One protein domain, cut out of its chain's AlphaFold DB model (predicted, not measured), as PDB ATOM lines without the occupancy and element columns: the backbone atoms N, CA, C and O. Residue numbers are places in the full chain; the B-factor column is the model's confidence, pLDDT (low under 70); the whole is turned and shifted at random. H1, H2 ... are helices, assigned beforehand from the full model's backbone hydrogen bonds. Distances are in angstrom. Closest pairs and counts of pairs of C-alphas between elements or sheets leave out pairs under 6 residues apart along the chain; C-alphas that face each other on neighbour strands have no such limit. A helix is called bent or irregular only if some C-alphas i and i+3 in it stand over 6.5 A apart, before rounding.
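Overview. This is residues 259 to 347 of the 378 residues of an uncharacterized protein of Brassica campestris (UniProt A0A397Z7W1). Picture a long rod bent near its middle, two pairs of helices joined end to end: H2 and H3 fold back on each other as a hairpin in one arm, and H1 and H4 run side by side, opposite ways and more widely spaced, in the other. The printed part has 89 residues with four named helices, H1 to H4 along the chain, and no named strand: all helix. It is extended, with a radius of gyration of the C-alphas of 18.7 A and spans of 61 by 25 by 18 A.

Along the chain. Find C-alpha 259 at (132.424, 96.766, 64.507); from there H1 runs 30.5 A to residue 279. H2, residues 282 to 298, covers 24.2 A. H3, residues 302 to 325, is the longest at 34.2 A and begins at C-alpha 302 (129.072, 133.165, 101.419). H4, residues 329 to 347, runs 26.8 A to C-alpha 347 at (122.927, 86.286, 69.569).

Arrangement. Start at H1, which touches H4 at a shallow tilt of 15 degrees, opposite ways; their closest C-alphas, of Ile 271 and Leu 329, are 7.1 A apart. With residues 271 to 279 alone H1 touches residues 320 to 324 of H3, at a steep tilt of 49 degrees; the closest C-alphas are those of Val 278 and Ile 320, 6.5 A apart. H1 and H2 are close but not clearly touching, as are H3 and H4. In the hairpin, H2 touches H3 at a shallow tilt of 19 degrees, with the C-alphas of Ala 298 and Gly 305 closest at 4.2 A. H2 and H4 are apart. In H1, H2 and H4 every O i to N i+4 pair is within hydrogen-bond range; in H3, 18 of 20 are.

Size, cuts and confidence. The C-alphas of Arg 300 and Leu 346 are the two farthest apart, 61.6 A. The printed part has no cut, and its three links are tight. Look for pLDDT under 70 at residue 259, residues 299 to 305 and residues 345 to 347; the mean of the printed part is 83.0.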
ATOM      1  N   ASN A 259     132.970  95.560  65.133       69.88
ATOM      2  CA  ASN A 259     132.424  96.766  64.507       69.88
ATOM      3  C   ASN A 259     131.658  97.683  65.490       69.88
ATOM      4  O   ASN A 259     131.735  98.907  65.393       69.88
ATOM      5  N   ILE A 260     130.935  97.124  66.469       74.31
ATOM      6  CA  ILE A 260     130.162  97.931  67.435       74.31
ATOM      7  C   ILE A 260     131.104  98.613  68.433       74.31
ATOM      8  O   ILE A 260     130.902  99.777  68.786       74.31
ATOM      9  N   GLN A 261     132.173  97.924  68.845       74.25
ATOM     10  CA  GLN A 261     133.184  98.495  69.734       74.25
ATOM     11  C   GLN A 261     133.912  99.677  69.077       74.25
ATOM     12  O   GLN A 261     134.060 100.731  69.700       74.25
ATOM     13  N   GLU A 262     134.308  99.547  67.808       79.88
ATOM     14  CA  GLU A 262     134.953 100.634  67.064       79.88
ATOM     15  C   GLU A 262     134.034 101.862  66.931       79.88
ATOM     16  O   GLU A 262     134.467 103.001  67.152       79.88
ATOM     17  N   LYS A 263     132.743 101.648  66.640       81.69
ATOM     18  CA  LYS A 263     131.739 102.722  66.580       81.69
ATOM     19  C   LYS A 263     131.523 103.403  67.937       81.69
ATOM     20  O   LYS A 263     131.400 104.628  67.976       81.69
ATOM     21  N   LEU A 264     131.544 102.654  69.042       81.94
ATOM     22  CA  LEU A 264     131.438 103.201  70.400       81.94
ATOM     23  C   LEU A 264     132.646 104.089  70.747       81.94
ATOM     24  O   LEU A 264     132.491 105.214  71.229       81.94
ATOM     25  N   GLU A 265     133.861 103.618  70.460       84.00
ATOM     26  CA  GLU A 265     135.089 104.392  70.673       84.00
ATOM     27  C   GLU A 265     135.146 105.643  69.787       84.00
ATOM     28  O   GLU A 265     135.667 106.686  70.197       84.00
ATOM     29  N   LYS A 266     134.606 105.562  68.567       87.31
ATOM     30  CA  LYS A 266     134.464 106.704  67.662       87.31
ATOM     31  C   LYS A 266     133.468 107.734  68.197       87.31
ATOM     32  O   LYS A 266     133.831 108.903  68.282       87.31
ATOM     33  N   LEU A 267     132.275 107.317  68.627       87.50
ATOM     34  CA  LEU A 267     131.279 108.220  69.214       87.50
ATOM     35  C   LEU A 267     131.838 108.928  70.457       87.50
ATOM     36  O   LEU A 267     131.695 110.139  70.598       87.50
ATOM     37  N   ASN A 268     132.554 108.201  71.317       86.94
ATOM     38  CA  ASN A 268     133.178 108.779  72.505       86.94
ATOM     39  C   ASN A 268     134.268 109.816  72.162       86.94
ATOM     40  O   ASN A 268     134.412 110.821  72.857       86.94
ATOM     41  N   ARG A 269     135.034 109.606  71.082       90.12
ATOM     42  CA  ARG A 269     135.972 110.621  70.570       90.12
ATOM     43  C   ARG A 269     135.239 111.855  70.050       90.12
ATOM     44  O   ARG A 269     135.596 112.957  70.447       90.12
ATOM     45  N   GLU A 270     134.191 111.672  69.251       87.19
ATOM     46  CA  GLU A 270     133.395 112.778  68.697       87.19
ATOM     47  C   GLU A 270     132.712 113.615  69.796       87.19
ATOM     48  O   GLU A 270     132.700 114.843  69.713       87.19
ATOM     49  N   ILE A 271     132.208 112.979  70.863       88.69
ATOM     50  CA  ILE A 271     131.668 113.674  72.043       88.69
ATOM     51  C   ILE A 271     132.744 114.555  72.687       88.69
ATOM     52  O   ILE A 271     132.512 115.741  72.921       88.69
ATOM     53  N   ASN A 272     133.931 114.001  72.946       88.88
ATOM     54  CA  ASN A 272     135.019 114.740  73.589       88.88
ATOM     55  C   ASN A 272     135.524 115.901  72.721       88.88
ATOM     56  O   ASN A 272     135.703 117.008  73.225       88.88
ATOM     57  N   GLU A 273     135.697 115.679  71.418       90.69
ATOM     58  CA  GLU A 273     136.076 116.729  70.471       90.69
ATOM     59  C   GLU A 273     135.043 117.859  70.450       90.69
ATOM     60  O   GLU A 273     135.412 119.037  70.476       90.69
ATOM     61  N   LYS A 274     133.746 117.522  70.478       88.75
ATOM     62  CA  LYS A 274     132.686 118.532  70.471       88.75
ATOM     63  C   LYS A 274     132.627 119.324  71.772       88.75
ATOM     64  O   LYS A 274     132.455 120.543  71.730       88.75
ATOM     65  N   ILE A 275     132.821 118.668  72.916       89.62
ATOM     66  CA  ILE A 275     132.945 119.344  74.214       89.62
ATOM     67  C   ILE A 275     134.129 120.314  74.188       89.62
ATOM     68  O   ILE A 275     133.973 121.477  74.566       89.62
ATOM     69  N   GLU A 276     135.297 119.886  73.702       90.62
ATOM     70  CA  GLU A 276     136.461 120.767  73.593       90.62
ATOM     71  C   GLU A 276     136.213 121.972  72.677       90.62
ATOM     72  O   GLU A 276     136.630 123.088  73.001       90.62
ATOM     73  N   GLU A 277     135.544 121.773  71.540       91.25
ATOM     74  CA  GLU A 277     135.186 122.850  70.613       91.25
ATOM     75  C   GLU A 277     134.280 123.885  71.294       91.25
ATOM     76  O   GLU A 277     134.575 125.083  71.267       91.25
ATOM     77  N   VAL A 278     133.217 123.428  71.963       91.06
ATOM     78  CA  VAL A 278     132.247 124.294  72.649       91.06
ATOM     79  C   VAL A 278     132.901 125.047  73.806       91.06
ATOM     80  O   VAL A 278     132.684 126.249  73.963       91.06
ATOM     81  N   VAL A 279     133.761 124.391  74.586       89.81
ATOM     82  CA  VAL A 279     134.474 125.026  75.706       89.81
ATOM     83  C   VAL A 279     135.477 126.081  75.225       89.81
ATOM     84  O   VAL A 279     135.709 127.072  75.921       89.81
ATOM     85  N   ARG A 280     136.045 125.927  74.020       91.19
ATOM     86  CA  ARG A 280     136.933 126.931  73.406       91.19
ATOM     87  C   ARG A 280     136.189 128.146  72.845       91.19
ATOM     88  O   ARG A 280     136.847 129.127  72.488       91.19
ATOM     89  N   THR A 281     134.856 128.122  72.770       90.19
ATOM     90  CA  THR A 281     134.092 129.274  72.276       90.19
ATOM     91  C   THR A 281     134.282 130.499  73.180       90.19
ATOM     92  O   THR A 281     134.367 130.364  74.405       90.19
ATOM     93  N   PRO A 282     134.329 131.722  72.613       84.00
ATOM     94  CA  PRO A 282     134.511 132.948  73.395       84.00
ATOM     95  C   PRO A 282     133.442 133.140  74.476       84.00
ATOM     96  O   PRO A 282     133.721 133.687  75.540       84.00
ATOM     97  N   GLU A 283     132.226 132.665  74.207       87.19
ATOM     98  CA  GLU A 283     131.078 132.774  75.100       87.19
ATOM     99  C   GLU A 283     131.248 131.923  76.366       87.19
ATOM    100  O   GLU A 283     131.198 132.463  77.472       87.19
ATOM    101  N   ILE A 284     131.535 130.621  76.226       91.62
ATOM    102  CA  ILE A 284     131.796 129.742  77.378       91.62
ATOM    103  C   ILE A 284     133.069 130.169  78.108       91.62
ATOM    104  O   ILE A 284     133.084 130.232  79.337       91.62
ATOM    105  N   LYS A 285     134.121 130.540  77.368       91.56
ATOM    106  CA  LYS A 285     135.379 131.010  77.954       91.56
ATOM    107  C   LYS A 285     135.177 132.242  78.844       91.56
ATOM    108  O   LYS A 285     135.670 132.263  79.970       91.56
ATOM    109  N   SER A 286     134.401 133.225  78.383       89.06
ATOM    110  CA  SER A 286     134.058 134.416  79.171       89.06
ATOM    111  C   SER A 286     133.248 134.066  80.426       89.06
ATOM    112  O   SER A 286     133.523 134.594  81.504       89.06
ATOM    113  N   MET A 287     132.298 133.131  80.329       89.81
ATOM    114  CA  MET A 287     131.509 132.680  81.483       89.81
ATOM    115  C   MET A 287     132.357 131.934  82.521       89.81
ATOM    116  O   MET A 287     132.158 132.121  83.719       89.81
ATOM    117  N   VAL A 288     133.342 131.140  82.090       90.44
ATOM    118  CA  VAL A 288     134.299 130.471  82.987       90.44
ATOM    119  C   VAL A 288     135.220 131.480  83.681       90.44
ATOM    120  O   VAL A 288     135.526 131.329  84.864       90.44
ATOM    121  N   GLU A 289     135.658 132.530  82.984       90.06
ATOM    122  CA  GLU A 289     136.423 133.625  83.596       90.06
ATOM    123  C   GLU A 289     135.586 134.381  84.642       90.06
ATOM    124  O   GLU A 289     136.072 134.633  85.745       90.06
ATOM    125  N   LEU A 290     134.305 134.650  84.357       88.19
ATOM    126  CA  LEU A 290     133.362 135.215  85.330       88.19
ATOM    127  C   LEU A 290     133.156 134.295  86.541       88.19
ATOM    128  O   LEU A 290     133.172 134.773  87.676       88.19
ATOM    129  N   LEU A 291     133.032 132.982  86.323       90.25
ATOM    130  CA  LEU A 291     132.895 131.992  87.392       90.25
ATOM    131  C   LEU A 291     134.114 131.993  88.325       90.25
ATOM    132  O   LEU A 291     133.942 131.965  89.543       90.25
ATOM    133  N   LYS A 292     135.337 132.095  87.781       89.69
ATOM    134  CA  LYS A 292     136.586 132.212  88.564       89.69
ATOM    135  C   LYS A 292     136.619 133.474  89.427       89.69
ATOM    136  O   LYS A 292     137.099 133.446  90.559       89.69
ATOM    137  N   VAL A 293     136.115 134.588  88.901       84.94
ATOM    138  CA  VAL A 293     136.041 135.851  89.646       84.94
ATOM    139  C   VAL A 293     135.003 135.764  90.764       84.94
ATOM    140  O   VAL A 293     135.266 136.216  91.878       84.94
ATOM    141  N   GLU A 294     133.841 135.166  90.506       82.06
ATOM    142  CA  GLU A 294     132.771 135.073  91.501       82.06
ATOM    143  C   GLU A 294     133.086 134.043  92.602       82.06
ATOM    144  O   GLU A 294     132.836 134.318  93.773       82.06
ATOM    145  N   THR A 295     133.751 132.927  92.277       83.31
ATOM    146  CA  THR A 295     134.298 131.980  93.278       83.31
ATOM    147  C   THR A 295     135.338 132.633  94.180       83.31
ATOM    148  O   THR A 295     135.301 132.449  95.398       83.31
ATOM    149  N   ALA A 296     136.217 133.475  93.630       82.19
ATOM    150  CA  ALA A 296     137.151 134.250  94.440       82.19
ATOM    151  C   ALA A 296     136.430 135.243  95.377       82.19
ATOM    152  O   ALA A 296     136.877 135.454  96.506       82.19
ATOM    153  N   LYS A 297     135.295 135.819  94.956       74.00
ATOM    154  CA  LYS A 297     134.482 136.743  95.771       74.00
ATOM    155  C   LYS A 297     133.614 136.048  96.822       74.00
ATOM    156  O   LYS A 297     133.455 136.598  97.911       74.00
ATOM    157  N   ALA A 298     133.086 134.854  96.548       70.75
ATOM    158  CA  ALA A 298     132.242 134.105  97.485       70.75
ATOM    159  C   ALA A 298     132.970 133.725  98.783       70.75
ATOM    160  O   ALA A 298     132.331 133.573  99.820       70.75
ATOM    161  N   SER A 299     134.309 133.703  98.768       62.12
ATOM    162  CA  SER A 299     135.133 133.603  99.983       62.12
ATOM    163  C   SER A 299     134.903 134.740 100.997       62.12
ATOM    164  O   SER A 299     135.254 134.594 102.166       62.12
ATOM    165  N   ARG A 300     134.316 135.871 100.573       62.44
ATOM    166  CA  ARG A 300     134.042 137.055 101.409       62.44
ATOM    167  C   ARG A 300     132.560 137.254 101.745       62.44
ATOM    168  O   ARG A 300     132.265 137.908 102.737       62.44
ATOM    169  N   MET A 301     131.648 136.712 100.934       60.47
ATOM    170  CA  MET A 301     130.187 136.847 101.061       60.47
ATOM    171  C   MET A 301     129.524 135.496 100.717       60.47
ATOM    172  O   MET A 301     129.146 135.286  99.560       60.47
ATOM    173  N   PRO A 302     129.403 134.569 101.688       63.22
ATOM    174  CA  PRO A 302     129.072 133.165 101.419       63.22
ATOM    175  C   PRO A 302     127.699 132.968 100.760       63.22
ATOM    176  O   PRO A 302     127.588 132.274  99.752       63.22
ATOM    177  N   ASP A 303     126.666 133.643 101.270       62.25
ATOM    178  CA  ASP A 303     125.276 133.341 100.899       62.25
ATOM    179  C   ASP A 303     124.884 133.887  99.515       62.25
ATOM    180  O   ASP A 303     124.201 133.217  98.740       62.25
ATOM    181  N   GLN A 304     125.341 135.093  99.158       62.44
ATOM    182  CA  GLN A 304     125.069 135.693  97.842       62.44
ATOM    183  C   GLN A 304     126.057 135.237  96.761       62.44
ATOM    184  O   GLN A 304     125.713 135.233  95.578       62.44
ATOM    185  N   GLY A 305     127.278 134.861  97.156       69.19
ATOM    186  CA  GLY A 305     128.280 134.302  96.253       69.19
ATOM    187  C   GLY A 305     127.888 132.912  95.753       69.19
ATOM    188  O   GLY A 305     127.961 132.671  94.550       69.19
ATOM    189  N   SER A 306     127.388 132.038  96.640       76.62
ATOM    190  CA  SER A 306     126.972 130.669  96.277       76.62
ATOM    191  C   SER A 306     125.892 130.660  95.196       76.62
ATOM    192  O   SER A 306     126.044 129.997  94.175       76.62
ATOM    193  N   GLN A 307     124.847 131.481  95.346       81.12
ATOM    194  CA  GLN A 307     123.734 131.518  94.388       81.12
ATOM    195  C   GLN A 307     124.163 131.979  92.987       81.12
ATOM    196  O   GLN A 307     123.663 131.479  91.980       81.12
ATOM    197  N   LYS A 308     125.096 132.936  92.896       82.69
ATOM    198  CA  LYS A 308     125.609 133.428  91.608       82.69
ATOM    199  C   LYS A 308     126.550 132.429  90.939       82.69
ATOM    200  O   LYS A 308     126.521 132.310  89.716       82.69
ATOM    201  N   ILE A 309     127.353 131.716  91.728       87.88
ATOM    202  CA  ILE A 309     128.217 130.629  91.252       87.88
ATOM    203  C   ILE A 309     127.357 129.500  90.691       87.88
ATOM    204  O   ILE A 309     127.535 129.132  89.535       87.88
ATOM    205  N   GLU A 310     126.364 129.032  91.448       88.62
ATOM    206  CA  GLU A 310     125.434 127.986  91.007       88.62
ATOM    207  C   GLU A 310     124.686 128.384  89.728       88.62
ATOM    208  O   GLU A 310     124.577 127.591  88.793       88.62
ATOM    209  N   ALA A 311     124.219 129.634  89.637       89.62
ATOM    210  CA  ALA A 311     123.560 130.136  88.435       89.62
ATOM    211  C   ALA A 311     124.495 130.146  87.211       89.62
ATOM    212  O   ALA A 311     124.081 129.739  86.124       89.62
ATOM    213  N   LEU A 312     125.751 130.581  87.370       90.12
ATOM    214  CA  LEU A 312     126.747 130.576  86.293       90.12
ATOM    215  C   LEU A 312     127.135 129.153  85.879       90.12
ATOM    216  O   LEU A 312     127.219 128.872  84.686       90.12
ATOM    217  N   GLU A 313     127.313 128.239  86.835       90.56
ATOM    218  CA  GLU A 313     127.570 126.826  86.556       90.56
ATOM    219  C   GLU A 313     126.424 126.182  85.780       90.56
ATOM    220  O   GLU A 313     126.669 125.486  84.794       90.56
ATOM    221  N   MET A 314     125.174 126.433  86.185       92.25
ATOM    222  CA  MET A 314     124.003 125.935  85.463       92.25
ATOM    223  C   MET A 314     123.947 126.480  84.039       92.25
ATOM    224  O   MET A 314     123.694 125.712  83.117       92.25
ATOM    225  N   GLN A 315     124.224 127.769  83.823       90.69
ATOM    226  CA  GLN A 315     124.207 128.329  82.470       90.69
ATOM    227  C   GLN A 315     125.329 127.772  81.584       90.69
ATOM    228  O   GLN A 315     125.096 127.526  80.403       90.69
ATOM    229  N   ILE A 316     126.532 127.551  82.129       92.00
ATOM    230  CA  ILE A 316     127.635 126.914  81.392       92.00
ATOM    231  C   ILE A 316     127.249 125.480  81.014       92.00
ATOM    232  O   ILE A 316     127.371 125.101  79.849       92.00
ATOM    233  N   LYS A 317     126.729 124.702  81.974       93.06
ATOM    234  CA  LYS A 317     126.257 123.328  81.741       93.06
ATOM    235  C   LYS A 317     125.146 123.286  80.693       93.06
ATOM    236  O   LYS A 317     125.219 122.466  79.785       93.06
ATOM    237  N   GLN A 318     124.172 124.193  80.777       91.81
ATOM    238  CA  GLN A 318     123.058 124.265  79.832       91.81
ATOM    239  C   GLN A 318     123.543 124.559  78.412       91.81
ATOM    240  O   GLN A 318     123.171 123.849  77.489       91.81
ATOM    241  N   LYS A 319     124.425 125.548  78.226       88.56
ATOM    242  CA  LYS A 319     124.939 125.883  76.890       88.56
ATOM    243  C   LYS A 319     125.769 124.761  76.271       88.56
ATOM    244  O   LYS A 319     125.708 124.554  75.063       88.56
ATOM    245  N   ILE A 320     126.534 124.034  77.087       90.44
ATOM    246  CA  ILE A 320     127.255 122.843  76.625       90.44
ATOM    247  C   ILE A 320     126.259 121.743  76.240       90.44
ATOM    248  O   ILE A 320     126.397 121.158  75.170       90.44
ATOM    249  N   ALA A 321     125.235 121.499  77.062       89.44
ATOM    250  CA  ALA A 321     124.197 120.511  76.775       89.44
ATOM    251  C   ALA A 321     123.428 120.837  75.484       89.44
ATOM    252  O   ALA A 321     123.316 119.976  74.618       89.44
ATOM    253  N   ASP A 322     122.992 122.085  75.305       88.94
ATOM    254  CA  ASP A 322     122.281 122.534  74.104       88.94
ATOM    255  C   ASP A 322     123.144 122.344  72.847       88.94
ATOM    256  O   ASP A 322     122.680 121.818  71.834       88.94
ATOM    257  N   ALA A 323     124.431 122.703  72.916       87.69
ATOM    258  CA  ALA A 323     125.361 122.528  71.803       87.69
ATOM    259  C   ALA A 323     125.605 121.048  71.455       87.69
ATOM    260  O   ALA A 323     125.766 120.711  70.278       87.69
ATOM    261  N   LEU A 324     125.612 120.159  72.454       87.81
ATOM    262  CA  LEU A 324     125.717 118.713  72.247       87.81
ATOM    263  C   LEU A 324     124.422 118.132  71.666       87.81
ATOM    264  O   LEU A 324     124.490 117.357  70.714       87.81
ATOM    265  N   SER A 325     123.251 118.556  72.138       85.56
ATOM    266  CA  SER A 325     121.964 118.134  71.571       85.56
ATOM    267  C   SER A 325     121.791 118.584  70.115       85.56
ATOM    268  O   SER A 325     121.263 117.834  69.300       85.56
ATOM    269  N   MET A 326     122.305 119.760  69.740       84.00
ATOM    270  CA  MET A 326     122.264 120.252  68.353       84.00
ATOM    271  C   MET A 326     123.268 119.572  67.407       84.00
ATOM    272  O   MET A 326     123.209 119.784  66.197       84.00
ATOM    273  N   SER A 327     124.207 118.781  67.928       84.81
ATOM    274  CA  SER A 327     125.296 118.184  67.139       84.81
ATOM    275  C   SER A 327     124.945 116.849  66.467       84.81
ATOM    276  O   SER A 327     125.772 116.298  65.742       84.81
ATOM    277  N   GLY A 328     123.747 116.308  66.722       82.25
ATOM    278  CA  GLY A 328     123.321 114.998  66.213       82.25
ATOM    279  C   GLY A 328     123.998 113.803  66.902       82.25
ATOM    280  O   GLY A 328     123.760 112.659  66.524       82.25
ATOM    281  N   LEU A 329     124.825 114.027  67.934       87.88
ATOM    282  CA  LEU A 329     125.451 112.952  68.721       87.88
ATOM    283  C   LEU A 329     124.415 112.064  69.425       87.88
ATOM    284  O   LEU A 329     124.632 110.865  69.569       87.88
ATOM    285  N   GLN A 330     123.276 112.641  69.807       84.94
ATOM    286  CA  GLN A 330     122.172 111.915  70.429       84.94
ATOM    287  C   GLN A 330     121.502 110.927  69.455       84.94
ATOM    288  O   GLN A 330     121.171 109.814  69.850       84.94
ATOM    289  N   GLU A 331     121.380 111.286  68.173       86.06
ATOM    290  CA  GLU A 331     120.854 110.390  67.130       86.06
ATOM    291  C   GLU A 331     121.805 109.208  66.891       86.06
ATOM    292  O   GLU A 331     121.366 108.063  66.809       86.06
ATOM    293  N   LYS A 332     123.123 109.463  66.872       85.94
ATOM    294  CA  LYS A 332     124.150 108.412  66.757       85.94
ATOM    295  C   LYS A 332     124.176 107.475  67.965       85.94
ATOM    296  O   LYS A 332     124.463 106.290  67.812       85.94
ATOM    297  N   GLN A 333     123.903 107.997  69.162       85.06
ATOM    298  CA  GLN A 333     123.764 107.178  70.363       85.06
ATOM    299  C   GLN A 333     122.541 106.258  70.257       85.06
ATOM    300  O   GLN A 333     122.664 105.063  70.510       85.06
ATOM    301  N   GLU A 334     121.390 106.786  69.835       86.19
ATOM    302  CA  GLU A 334     120.165 105.996  69.658       86.19
ATOM    303  C   GLU A 334     120.331 104.912  68.573       86.19
ATOM    304  O   GLU A 334     119.844 103.791  68.724       86.19
ATOM    305  N   GLU A 335     121.050 105.213  67.487       85.81
ATOM    306  CA  GLU A 335     121.385 104.245  66.434       85.81
ATOM    307  C   GLU A 335     122.289 103.115  66.957       85.81
ATOM    308  O   GLU A 335     122.019 101.940  66.706       85.81
ATOM    309  N   LEU A 336     123.304 103.445  67.762       84.94
ATOM    310  CA  LEU A 336     124.178 102.457  68.403       84.94
ATOM    311  C   LEU A 336     123.453 101.594  69.439       84.94
ATOM    312  O   LEU A 336     123.729 100.399  69.536       84.94
ATOM    313  N   GLU A 337     122.519 102.168  70.197       82.00
ATOM    314  CA  GLU A 337     121.674 101.417  71.131       82.00
ATOM    315  C   GLU A 337     120.767 100.420  70.390       82.00
ATOM    316  O   GLU A 337     120.625  99.280  70.839       82.00
ATOM    317  N   LYS A 338     120.228 100.793  69.219       83.38
ATOM    318  CA  LYS A 338     119.466  99.883  68.342       83.38
ATOM    319  C   LYS A 338     120.338  98.777  67.753       83.38
ATOM    320  O   LYS A 338     119.918  97.624  67.753       83.38
ATOM    321  N   GLU A 339     121.551  99.090  67.292       78.50
ATOM    322  CA  GLU A 339     122.499  98.081  66.795       78.50
ATOM    323  C   GLU A 339     122.946  97.110  67.901       78.50
ATOM    324  O   GLU A 339     123.058  95.909  67.657       78.50
ATOM    325  N   LEU A 340     123.151  97.597  69.130       78.88
ATOM    326  CA  LEU A 340     123.450  96.760  70.297       78.88
ATOM    327  C   LEU A 340     122.273  95.859  70.681       78.88
ATOM    328  O   LEU A 340     122.492  94.702  71.040       78.88
ATOM    329  N   ALA A 341     121.042  96.369  70.615       78.25
ATOM    330  CA  ALA A 341     119.839  95.577  70.861       78.25
ATOM    331  C   ALA A 341     119.656  94.493  69.786       78.25
ATOM    332  O   ALA A 341     119.476  93.329  70.130       78.25
ATOM    333  N   ALA A 342     119.817  94.842  68.506       77.38
ATOM    334  CA  ALA A 342     119.735  93.898  67.393       77.38
ATOM    335  C   ALA A 342     120.843  92.830  67.443       77.38
ATOM    336  O   ALA A 342     120.589  91.658  67.186       77.38
ATOM    337  N   ALA A 343     122.069  93.201  67.827       71.62
ATOM    338  CA  ALA A 343     123.158  92.242  68.018       71.62
ATOM    339  C   ALA A 343     122.901  91.278  69.188       71.62
ATOM    340  O   ALA A 343     123.366  90.141  69.150       71.62
ATOM    341  N   ARG A 344     122.167  91.715  70.221       70.62
ATOM    342  CA  ARG A 344     121.736  90.858  71.336       70.62
ATOM    343  C   ARG A 344     120.585  89.930  70.953       70.62
ATOM    344  O   ARG A 344     120.586  88.799  71.418       70.62
ATOM    345  N   GLU A 345     119.648  90.378  70.117       69.44
ATOM    346  CA  GLU A 345     118.588  89.513  69.573       69.44
ATOM    347  C   GLU A 345     119.163  88.449  68.630       69.44
ATOM    348  O   GLU A 345     118.881  87.270  68.812       69.44
ATOM    349  N   LEU A 346     120.072  88.820  67.719       59.53
ATOM    350  CA  LEU A 346     120.740  87.866  66.821       59.53
ATOM    351  C   LEU A 346     121.608  86.839  67.567       59.53
ATOM    352  O   LEU A 346     121.721  85.700  67.128       59.53
ATOM    353  N   ALA A 347     122.204  87.218  68.701       56.97
ATOM    354  CA  ALA A 347     122.927  86.286  69.569       56.97
ATOM    355  C   ALA A 347     121.994  85.393  70.416       56.97
ATOM    356  O   ALA A 347     122.449  84.393  70.963       56.97
TER     357      ALA A 347